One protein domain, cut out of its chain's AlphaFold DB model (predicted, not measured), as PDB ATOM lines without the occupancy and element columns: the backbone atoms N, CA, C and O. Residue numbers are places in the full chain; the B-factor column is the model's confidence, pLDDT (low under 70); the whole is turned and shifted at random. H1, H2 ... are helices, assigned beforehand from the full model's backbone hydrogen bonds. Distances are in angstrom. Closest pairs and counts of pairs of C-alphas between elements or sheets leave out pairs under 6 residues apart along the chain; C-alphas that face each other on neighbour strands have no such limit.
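What this domain is: This is residues 3 to 82 of the 117 residues of an uncharacterized protein of Mycolicibacter heraklionensis (UniProt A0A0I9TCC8). One long helix, H3, makes the long axis; H1 crosses it near its middle, and H4 folds back from its far end as a hairpin until Met 81 reaches Ser 3 of H1, so that H1, H3 and H4 outline a triangle. The short H2 packs on H1 and on residues 38 to 46 of H3. The printed part has 80 residues with four named helices, H1 to H4 in chain order, and no named strand: all helix. It is loose, with a radius of gyration of the C-alphas of 14.8 A, and spans 49 by 24 by 17 A.

Where its parts are: Find C-alpha 3 at (243.642, 248.764, 240.435); from there H1 runs through residues 3 to 19, 24.8 A long. H2 is residues 23 to 26, 5.3 A. Look next at C-alpha 35, at (232.179, 261.645, 219.477), where H3 begins; it runs to residue 61, 38.8 A away. H4, residues 66 to 81, covers 22.3 A and ends at C-alpha 81, (248.702, 249.846, 238.626).

How they stand to each other: H1 and H3 are the hubs, touching three helices each. Residues 9 to 14 of H1 touch residues 45 to 49 of H3, about perpendicular at 84 degrees; the closest C-alphas, Tyr 13 and Gly 49, are 5.8 A apart. H2 touches H1 at the C-alphas of Ala 16 and Pro 23, 5.4 A, and H3 at those of Pro 23 and Asp 42, 5.2 A. H3 and H4 form a helical hairpin, touching at a shallow tilt of 31 degrees, opposite ways, with the C-alphas of Ala 60 and Ala 69 closest at 4.2 A. Residue 81 of H4 alone touches H1, whose closest C-alpha is that of Ser 3, 5.5 A; their tilt is steep, 65 degrees. H2 and H4 are apart. Every O i to N i+4 pair is within hydrogen-bond range in H1, H3 and H4; H2 is too short for one.

The domain as a whole: The C-alphas farthest apart, those of Cys 32 and Asn 65, are 49.7 A apart. The printed part has no cut, and no link is long. Mean pLDDT of the printed part is 88.6; look for low confidence at residues 3 to 4, under 70.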
ATOM      1  N   SER A   3     242.560 249.390 241.214       54.31
ATOM      2  CA  SER A   3     243.642 248.764 240.435       54.31
ATOM      3  C   SER A   3     243.165 248.048 239.167       54.31
ATOM      4  O   SER A   3     243.904 247.950 238.187       54.31
ATOM      5  N   ARG A   4     241.910 247.576 239.154       60.34
ATOM      6  CA  ARG A   4     241.329 246.850 238.014       60.34
ATOM      7  C   ARG A   4     241.153 247.753 236.788       60.34
ATOM      8  O   ARG A   4     241.450 247.319 235.678       60.34
ATOM      9  N   ASP A   5     240.780 249.012 237.000       80.69
ATOM     10  CA  ASP A   5     240.501 249.956 235.911       80.69
ATOM     11  C   ASP A   5     241.786 250.458 235.233       80.69
ATOM     12  O   ASP A   5     241.823 250.643 234.018       80.69
ATOM     13  N   ARG A   6     242.887 250.597 235.987       88.06
ATOM     14  CA  ARG A   6     244.187 251.036 235.444       88.06
ATOM     15  C   ARG A   6     244.854 249.983 234.568       88.06
ATOM     16  O   ARG A   6     245.384 250.308 233.505       88.06
ATOM     17  N   ARG A   7     244.812 248.718 234.992       91.25
ATOM     18  CA  ARG A   7     245.363 247.606 234.201       91.25
ATOM     19  C   ARG A   7     244.593 247.435 232.892       91.25
ATOM     20  O   ARG A   7     245.222 247.268 231.851       91.25
ATOM     21  N   LEU A   8     243.265 247.570 232.932       90.12
ATOM     22  CA  LEU A   8     242.428 247.563 231.733       90.12
ATOM     23  C   LEU A   8     242.757 248.739 230.799       90.12
ATOM     24  O   LEU A   8     242.940 248.531 229.602       90.12
ATOM     25  N   ALA A   9     242.909 249.954 231.332       91.81
ATOM     26  CA  ALA A   9     243.312 251.116 230.538       91.81
ATOM     27  C   ALA A   9     244.665 250.897 229.835       91.81
ATOM     28  O   ALA A   9     244.810 251.202 228.650       91.81
ATOM     29  N   HIS A  10     245.641 250.305 230.532       94.31
ATOM     30  CA  HIS A  10     246.930 249.969 229.929       94.31
ATOM     31  C   HIS A  10     246.816 248.859 228.871       94.31
ATOM     32  O   HIS A  10     247.527 248.873 227.868       94.31
ATOM     33  N   GLU A  11     245.931 247.881 229.066       94.00
ATOM     34  CA  GLU A  11     245.679 246.845 228.066       94.00
ATOM     35  C   GLU A  11     245.075 247.427 226.784       94.00
ATOM     36  O   GLU A  11     245.563 247.130 225.691       94.00
ATOM     37  N   ILE A  12     244.068 248.296 226.913       93.88
ATOM     38  CA  ILE A  12     243.452 249.001 225.781       93.88
ATOM     39  C   ILE A  12     244.518 249.804 225.034       93.88
ATOM     40  O   ILE A  12     244.619 249.689 223.815       93.88
ATOM     41  N   TYR A  13     245.369 250.538 225.757       95.31
ATOM     42  CA  TYR A  13     246.500 251.264 225.181       95.31
ATOM     43  C   TYR A  13     247.428 250.359 224.355       95.31
ATOM     44  O   TYR A  13     247.718 250.640 223.190       95.31
ATOM     45  N   ARG A  14     247.864 249.227 224.926       95.62
ATOM     46  CA  ARG A  14     248.758 248.289 224.230       95.62
ATOM     47  C   ARG A  14     248.125 247.709 222.971       95.62
ATOM     48  O   ARG A  14     248.815 247.562 221.963       95.62
ATOM     49  N   ARG A  15     246.835 247.370 223.023       95.31
ATOM     50  CA  ARG A  15     246.099 246.868 221.857       95.31
ATOM     51  C   ARG A  15     245.935 247.955 220.795       95.31
ATOM     52  O   ARG A  15     246.164 247.668 219.625       95.31
ATOM     53  N   ALA A  16     245.633 249.193 221.191       94.56
ATOM     54  CA  ALA A  16     245.500 250.332 220.281       94.56
ATOM     55  C   ALA A  16     246.765 250.532 219.445       94.56
ATOM     56  O   ALA A  16     246.688 250.624 218.220       94.56
ATOM     57  N   ILE A  17     247.934 250.472 220.088       95.25
ATOM     58  CA  ILE A  17     249.226 250.525 219.396       95.25
ATOM     59  C   ILE A  17     249.426 249.314 218.488       95.25
ATOM     60  O   ILE A  17     249.755 249.477 217.315       95.25
ATOM     61  N   ALA A  18     249.231 248.101 219.011       95.38
ATOM     62  CA  ALA A  18     249.513 246.871 218.272       95.38
ATOM     63  C   ALA A  18     248.671 246.733 216.992       95.38
ATOM     64  O   ALA A  18     249.162 246.218 215.990       95.38
ATOM     65  N   PHE A  19     247.424 247.207 217.020       94.38
ATOM     66  CA  PHE A  19     246.487 247.105 215.901       94.38
ATOM     67  C   PHE A  19     246.306 248.411 215.121       94.38
ATOM     68  O   PHE A  19     245.539 248.431 214.164       94.38
ATOM     69  N   SER A  20     247.013 249.488 215.489       93.88
ATOM     70  CA  SER A  20     246.849 250.821 214.881       93.88
ATOM     71  C   SER A  20     245.388 251.297 214.878       93.88
ATOM     72  O   SER A  20     244.895 251.847 213.894       93.88
ATOM     73  N   GLN A  21     244.688 251.058 215.986       93.38
ATOM     74  CA  GLN A  21     243.281 251.410 216.192       93.38
ATOM     75  C   GLN A  21     243.147 252.477 217.275       93.38
ATOM     76  O   GLN A  21     244.051 252.660 218.096       93.38
ATOM     77  N   ARG A  22     242.011 253.183 217.312       92.44
ATOM     78  CA  ARG A  22     241.737 254.103 218.421       92.44
ATOM     79  C   ARG A  22     241.381 253.305 219.677       92.44
ATOM     80  O   ARG A  22     240.720 252.272 219.566       92.44
ATOM     81  N   PRO A  23     241.760 253.777 220.876       93.31
ATOM     82  CA  PRO A  23     241.328 253.159 222.124       93.31
ATOM     83  C   PRO A  23     239.813 252.913 222.195       93.31
ATOM     84  O   PRO A  23     239.397 251.845 222.634       93.31
ATOM     85  N   SER A  24     239.001 253.858 221.726       92.44
ATOM     86  CA  SER A  24     237.535 253.797 221.673       92.44
ATOM     87  C   SER A  24     236.980 252.789 220.666       92.44
ATOM     88  O   SER A  24     235.832 252.383 220.807       92.44
ATOM     89  N   ASP A  25     237.773 252.355 219.681       90.06
ATOM     90  CA  ASP A  25     237.391 251.279 218.755       90.06
ATOM     91  C   ASP A  25     237.656 249.885 219.368       90.06
ATOM     92  O   ASP A  25     237.099 248.886 218.917       90.06
ATOM     93  N   ILE A  26     238.508 249.809 220.398       88.75
ATOM     94  CA  ILE A  26     238.856 248.571 221.120       88.75
ATOM     95  C   ILE A  26     238.051 248.441 222.413       88.75
ATOM     96  O   ILE A  26     237.696 247.336 222.829       88.75
ATOM     97  N   ALA A  27     237.806 249.564 223.083       86.75
ATOM     98  CA  ALA A  27     236.978 249.620 224.267       86.75
ATOM     99  C   ALA A  27     235.507 249.499 223.860       86.75
ATOM    100  O   ALA A  27     235.010 250.281 223.056       86.75
ATOM    101  N   TYR A  28     234.793 248.541 224.448       81.12
ATOM    102  CA  TYR A  28     233.336 248.495 224.354       81.12
ATOM    103  C   TYR A  28     232.759 249.651 225.181       81.12
ATOM    104  O   TYR A  28     232.539 249.514 226.385       81.12
ATOM    105  N   LEU A  29     232.603 250.811 224.545       81.44
ATOM    106  CA  LEU A  29     231.937 251.981 225.112       81.44
ATOM    107  C   LEU A  29     230.425 251.868 224.892       81.44
ATOM    108  O   LEU A  29     229.984 251.303 223.895       81.44
ATOM    109  N   ASP A  30     229.647 252.399 225.833       80.00
ATOM    110  CA  ASP A  30     228.187 252.477 225.726       80.00
ATOM    111  C   ASP A  30     227.780 253.350 224.520       80.00
ATOM    112  O   ASP A  30     228.469 254.315 224.174       80.00
ATOM    113  N   ASP A  31     226.650 253.027 223.891       79.00
ATOM    114  CA  ASP A  31     226.105 253.748 222.736       79.00
ATOM    115  C   ASP A  31     225.744 255.208 223.067       79.00
ATOM    116  O   ASP A  31     225.619 256.038 222.166       79.00
ATOM    117  N   CYS A  32     225.608 255.552 224.353       77.75
ATOM    118  CA  CYS A  32     225.412 256.932 224.801       77.75
ATOM    119  C   CYS A  32     226.680 257.807 224.764       77.75
ATOM    120  O   CYS A  32     226.581 259.014 225.001       77.75
ATOM    121  N   VAL A  33     227.861 257.244 224.476       85.62
ATOM    122  CA  VAL A  33     229.108 258.014 224.364       85.62
ATOM    123  C   VAL A  33     229.216 258.641 222.975       85.62
ATOM    124  O   VAL A  33     229.479 257.962 221.976       85.62
ATOM    125  N   ASP A  34     229.051 259.960 222.938       90.50
ATOM    126  CA  ASP A  34     229.196 260.774 221.736       90.50
ATOM    127  C   ASP A  34     230.659 260.881 221.257       90.50
ATOM    128  O   ASP A  34     231.612 260.443 221.911       90.50
ATOM    129  N   ASP A  35     230.851 261.484 220.081       91.44
ATOM    130  CA  ASP A  35     232.179 261.645 219.477       91.44
ATOM    131  C   ASP A  35     233.140 262.454 220.364       91.44
ATOM    132  O   ASP A  35     234.350 262.212 220.367       91.44
ATOM    133  N   VAL A  36     232.611 263.392 221.156       91.44
ATOM    134  CA  VAL A  36     233.400 264.196 222.098       91.44
ATOM    135  C   VAL A  36     233.894 263.328 223.254       91.44
ATOM    136  O   VAL A  36     235.077 263.376 223.602       91.44
ATOM    137  N   GLY A  37     233.024 262.493 223.822       87.56
ATOM    138  CA  GLY A  37     233.377 261.517 224.844       87.56
ATOM    139  C   GLY A  37     234.426 260.525 224.346       87.56
ATOM    140  O   GLY A  37     235.427 260.300 225.031       87.56
ATOM    141  N   ARG A  38     234.267 260.012 223.119       91.44
ATOM    142  CA  ARG A  38     235.259 259.136 222.469       91.44
ATOM    143  C   ARG A  38     236.609 259.829 222.301       91.44
ATOM    144  O   ARG A  38     237.635 259.242 222.636       91.44
ATOM    145  N   TYR A  39     236.621 261.093 221.875       92.69
ATOM    146  CA  TYR A  39     237.853 261.875 221.735       92.69
ATOM    147  C   TYR A  39     238.622 262.013 223.059       92.69
ATOM    148  O   TYR A  39     239.833 261.775 223.108       92.69
ATOM    149  N   TYR A  40     237.942 262.382 224.150       91.12
ATOM    150  CA  TYR A  40     238.599 262.513 225.454       91.12
ATOM    151  C   TYR A  40     239.004 261.164 226.045       91.12
ATOM    152  O   TYR A  40     240.055 261.084 226.685       91.12
ATOM    153  N   PHE A  41     238.224 260.111 225.796       91.62
ATOM    154  CA  PHE A  41     238.594 258.746 226.149       91.62
ATOM    155  C   PHE A  41     239.900 258.334 225.460       91.62
ATOM    156  O   PHE A  41     240.858 257.959 226.137       91.62
ATOM    157  N   ASP A  42     239.981 258.495 224.136       93.38
ATOM    158  CA  ASP A  42     241.173 258.172 223.350       93.38
ATOM    159  C   ASP A  42     242.396 258.924 223.867       93.38
ATOM    160  O   ASP A  42     243.438 258.326 224.152       93.38
ATOM    161  N   ARG A  43     242.256 260.239 224.056       93.44
ATOM    162  CA  ARG A  43     243.322 261.091 224.583       93.44
ATOM    163  C   ARG A  43     243.758 260.670 225.987       93.44
ATOM    164  O   ARG A  43     244.953 260.688 226.274       93.44
ATOM    165  N   GLY A  44     242.813 260.303 226.850       91.94
ATOM    166  CA  GLY A  44     243.082 259.850 228.212       91.94
ATOM    167  C   GLY A  44     243.879 258.547 228.243       91.94
ATOM    168  O   GLY A  44     244.882 258.463 228.952       91.94
ATOM    169  N   ILE A  45     243.490 257.563 227.428       94.00
ATOM    170  CA  ILE A  45     244.207 256.286 227.313       94.00
ATOM    171  C   ILE A  45     245.620 256.494 226.761       94.00
ATOM    172  O   ILE A  45     246.571 255.936 227.306       94.00
ATOM    173  N   TRP A  46     245.782 257.336 225.736       93.62
ATOM    174  CA  TRP A  46     247.100 257.676 225.191       93.62
ATOM    175  C   TRP A  46     248.003 258.356 226.222       93.62
ATOM    176  O   TRP A  46     249.134 257.920 226.431       93.62
ATOM    177  N   ALA A  47     247.498 259.388 226.901       93.38
ATOM    178  CA  ALA A  47     248.260 260.098 227.923       93.38
ATOM    179  C   ALA A  47     248.663 259.171 229.080       93.38
ATOM    180  O   ALA A  47     249.793 259.237 229.562       93.38
ATOM    181  N   PHE A  48     247.761 258.283 229.504       93.88
ATOM    182  CA  PHE A  48     248.047 257.294 230.537       93.88
ATOM    183  C   PHE A  48     249.114 256.286 230.094       93.88
ATOM    184  O   PHE A  48     250.060 256.035 230.837       93.88
ATOM    185  N   GLY A  49     248.994 255.731 228.887       94.19
ATOM    186  CA  GLY A  49     249.944 254.758 228.355       94.19
ATOM    187  C   GLY A  49     251.360 255.313 228.204       94.19
ATOM    188  O   GLY A  49     252.319 254.689 228.658       94.19
ATOM    189  N   GLU A  50     251.489 256.517 227.646       94.69
ATOM    190  CA  GLU A  50     252.778 257.211 227.532       94.69
ATOM    191  C   GLU A  50     253.352 257.576 228.905       94.69
ATOM    192  O   GLU A  50     254.545 257.393 229.146       94.69
ATOM    193  N   HIS A  51     252.510 258.010 229.850       94.25
ATOM    194  CA  HIS A  51     252.952 258.251 231.221       94.25
ATOM    195  C   HIS A  51     253.525 256.981 231.865       94.25
ATOM    196  O   HIS A  51     254.606 257.030 232.451       94.25
ATOM    197  N   VAL A  52     252.841 255.839 231.729       94.50
ATOM    198  CA  VAL A  52     253.330 254.556 232.254       94.50
ATOM    199  C   VAL A  52     254.664 254.188 231.612       94.50
ATOM    200  O   VAL A  52     255.612 253.881 232.330       94.50
ATOM    201  N   LYS A  53     254.774 254.268 230.282       94.06
ATOM    202  CA  LYS A  53     256.018 253.972 229.564       94.06
ATOM    203  C   LYS A  53     257.190 254.813 230.080       94.06
ATOM    204  O   LYS A  53     258.204 254.245 230.480       94.06
ATOM    205  N   ASN A  54     257.019 256.132 230.156       94.25
ATOM    206  CA  ASN A  54     258.069 257.046 230.610       94.25
ATOM    207  C   ASN A  54     258.503 256.737 232.048       94.25
ATOM    208  O   ASN A  54     259.692 256.644 232.334       94.25
ATOM    209  N   ARG A  55     257.549 256.479 232.949       93.75
ATOM    210  CA  ARG A  55     257.844 256.120 234.345       93.75
ATOM    211  C   ARG A  55     258.622 254.808 234.473       93.75
ATOM    212  O   ARG A  55     259.528 254.712 235.300       93.75
ATOM    213  N   LEU A  56     258.298 253.804 233.658       92.44
ATOM    214  CA  LEU A  56     259.021 252.528 233.630       92.44
ATOM    215  C   LEU A  56     260.439 252.666 233.058       92.44
ATOM    216  O   LEU A  56     261.347 251.950 233.492       92.44
ATOM    217  N   GLU A  57     260.632 253.550 232.080       92.75
ATOM    218  CA  GLU A  57     261.943 253.871 231.511       92.75
ATOM    219  C   GLU A  57     262.807 254.651 232.512       92.75
ATOM    220  O   GLU A  57     263.947 254.259 232.750       92.75
ATOM    221  N   GLU A  58     262.250 255.662 233.185       91.31
ATOM    222  CA  GLU A  58     262.909 256.404 234.272       91.31
ATOM    223  C   GLU A  58     263.351 255.477 235.415       91.31
ATOM    224  O   GLU A  58     264.493 255.539 235.876       91.31
ATOM    225  N   ALA A  59     262.465 254.578 235.859       86.38
ATOM    226  CA  ALA A  59     262.768 253.635 236.932       86.38
ATOM    227  C   ALA A  59     263.931 252.701 236.560       86.38
ATOM    228  O   ALA A  59     264.814 252.452 237.384       86.38
ATOM    229  N   ALA A  60     263.962 252.219 235.317       85.00
ATOM    230  CA  ALA A  60     265.024 251.350 234.824       85.00
ATOM    231  C   ALA A  60     266.343 252.099 234.562       85.00
ATOM    232  O   ALA A  60     267.405 251.561 234.855       85.00
ATOM    233  N   GLY A  61     266.283 253.332 234.051       83.88
ATOM    234  CA  GLY A  61     267.456 254.145 233.701       83.88
ATOM    235  C   GLY A  61     268.263 254.652 234.900       83.88
ATOM    236  O   GLY A  61     269.365 255.160 234.735       83.88
ATOM    237  N   SER A  62     267.742 254.487 236.116       77.00
ATOM    238  CA  SER A  62     268.401 254.888 237.365       77.00
ATOM    239  C   SER A  62     269.511 253.933 237.844       77.00
ATOM    240  O   SER A  62     270.055 254.122 238.934       77.00
ATOM    241  N   THR A  63     269.826 252.878 237.087       76.69
ATOM    242  CA  THR A  63     270.872 251.903 237.428       76.69
ATOM    243  C   THR A  63     271.473 251.259 236.177       76.69
ATOM    244  O   THR A  63     270.772 250.988 235.208       76.69
ATOM    245  N   GLU A  64     272.776 250.979 236.207       81.25
ATOM    246  CA  GLU A  64     273.488 250.293 235.117       81.25
ATOM    247  C   GLU A  64     273.325 248.763 235.175       81.25
ATOM    248  O   GLU A  64     273.600 248.058 234.205       81.25
ATOM    249  N   ASN A  65     272.858 248.227 236.309       87.06
ATOM    250  CA  ASN A  65     272.668 246.794 236.486       87.06
ATOM    251  C   ASN A  65     271.290 246.355 235.969       87.06
ATOM    252  O   ASN A  65     270.255 246.725 236.525       87.06
ATOM    253  N   ALA A  66     271.286 245.501 234.944       85.50
ATOM    254  CA  ALA A  66     270.074 245.027 234.284       85.50
ATOM    255  C   ALA A  66     269.076 244.330 235.229       85.50
ATOM    256  O   ALA A  66     267.869 244.521 235.074       85.50
ATOM    257  N   SER A  67     269.545 243.562 236.222       82.62
ATOM    258  CA  SER A  67     268.641 242.876 237.156       82.62
ATOM    259  C   SER A  67     267.952 243.866 238.096       82.62
ATOM    260  O   SER A  67     266.741 243.793 238.303       82.62
ATOM    261  N   ILE A  68     268.695 244.860 238.588       82.75
ATOM    262  CA  ILE A  68     268.158 245.926 239.442       82.75
ATOM    263  C   ILE A  68     267.194 246.809 238.638       82.75
ATOM    264  O   ILE A  68     266.129 247.166 239.142       82.75
ATOM    265  N   ALA A  69     267.519 247.121 237.381       83.88
ATOM    266  CA  ALA A  69     266.654 247.890 236.489       83.88
ATOM    267  C   ALA A  69     265.313 247.180 236.256       83.88
ATOM    268  O   ALA A  69     264.257 247.816 236.301       83.88
ATOM    269  N   GLN A  70     265.343 245.859 236.054       84.75
ATOM    270  CA  GLN A  70     264.136 245.054 235.916       84.75
ATOM    271  C   GLN A  70     263.296 245.075 237.198       84.75
ATOM    272  O   GLN A  70     262.110 245.397 237.131       84.75
ATOM    273  N   SER A  71     263.896 244.828 238.365       85.94
ATOM    274  CA  SER A  71     263.159 244.864 239.636       85.94
ATOM    275  C   SER A  71     262.564 246.245 239.933       85.94
ATOM    276  O   SER A  71     261.440 246.345 240.422       85.94
ATOM    277  N   ARG A  72     263.276 247.333 239.608       86.50
ATOM    278  CA  ARG A  72     262.753 248.705 239.742       86.50
ATOM    279  C   ARG A  72     261.572 248.954 238.812       86.50
ATOM    280  O   ARG A  72     260.585 249.551 239.237       86.50
ATOM    281  N   ARG A  73     261.644 248.459 237.576       87.81
ATOM    282  CA  ARG A  73     260.544 248.540 236.611       87.81
ATOM    283  C   ARG A  73     259.307 247.787 237.099       87.81
ATOM    284  O   ARG A  73     258.211 248.324 237.012       87.81
ATOM    285  N   GLU A  74     259.475 246.582 237.633       88.88
ATOM    286  CA  GLU A  74     258.376 245.769 238.174       88.88
ATOM    287  C   GLU A  74     257.713 246.438 239.387       88.88
ATOM    288  O   GLU A  74     256.487 246.508 239.462       88.88
ATOM    289  N   ARG A  75     258.502 247.023 240.295       85.38
ATOM    290  CA  ARG A  75     257.962 247.812 241.414       85.38
ATOM    291  C   ARG A  75     257.190 249.035 240.934       85.38
ATOM    292  O   ARG A  75     256.080 249.290 241.395       85.38
ATOM    293  N   GLU A  76     257.774 249.808 240.023       89.94
ATOM    294  CA  GLU A  76     257.125 251.010 239.504       89.94
ATOM    295  C   GLU A  76     255.838 250.663 238.747       89.94
ATOM    296  O   GLU A  76     254.834 251.362 238.879       89.94
ATOM    297  N   TRP A  77     255.837 249.546 238.022       90.44
ATOM    298  CA  TRP A  77     254.644 248.994 237.398       90.44
ATOM    299  C   TRP A  77     253.538 248.727 238.419       90.44
ATOM    300  O   TRP A  77     252.428 249.238 238.258       90.44
ATOM    301  N   GLU A  78     253.829 247.983 239.488       89.88
ATOM    302  CA  GLU A  78     252.828 247.693 240.517       89.88
ATOM    303  C   GLU A  78     252.324 248.972 241.191       89.88
ATOM    304  O   GLU A  78     251.112 249.157 241.328       89.88
ATOM    305  N   ARG A  79     253.212 249.932 241.480       87.62
ATOM    306  CA  ARG A  79     252.837 251.248 242.018       87.62
ATOM    307  C   ARG A  79     251.843 251.981 241.115       87.62
ATOM    308  O   ARG A  79     250.826 252.494 241.587       87.62
ATOM    309  N   LEU A  80     252.116 252.037 239.811       89.50
ATOM    310  CA  LEU A  80     251.254 252.710 238.835       89.50
ATOM    311  C   LEU A  80     249.905 252.000 238.689       89.50
ATOM    312  O   LEU A  80     248.864 252.658 238.606       89.50
ATOM    313  N   MET A  81     249.907 250.670 238.734       90.06
ATOM    314  CA  MET A  81     248.702 249.846 238.626       90.06
ATOM    315  C   MET A  81     247.899 249.754 239.931       90.06
ATOM    316  O   MET A  81     246.813 249.176 239.932       90.06
ATOM    317  N   GLY A  82     248.377 250.362 241.021       82.06
ATOM    318  CA  GLY A  82     247.708 250.348 242.321       82.06
ATOM    319  C   GLY A  82     247.828 249.010 243.053       82.06
ATOM    320  O   GLY A  82     246.923 248.659 243.812       82.06
TER     321      GLY A  82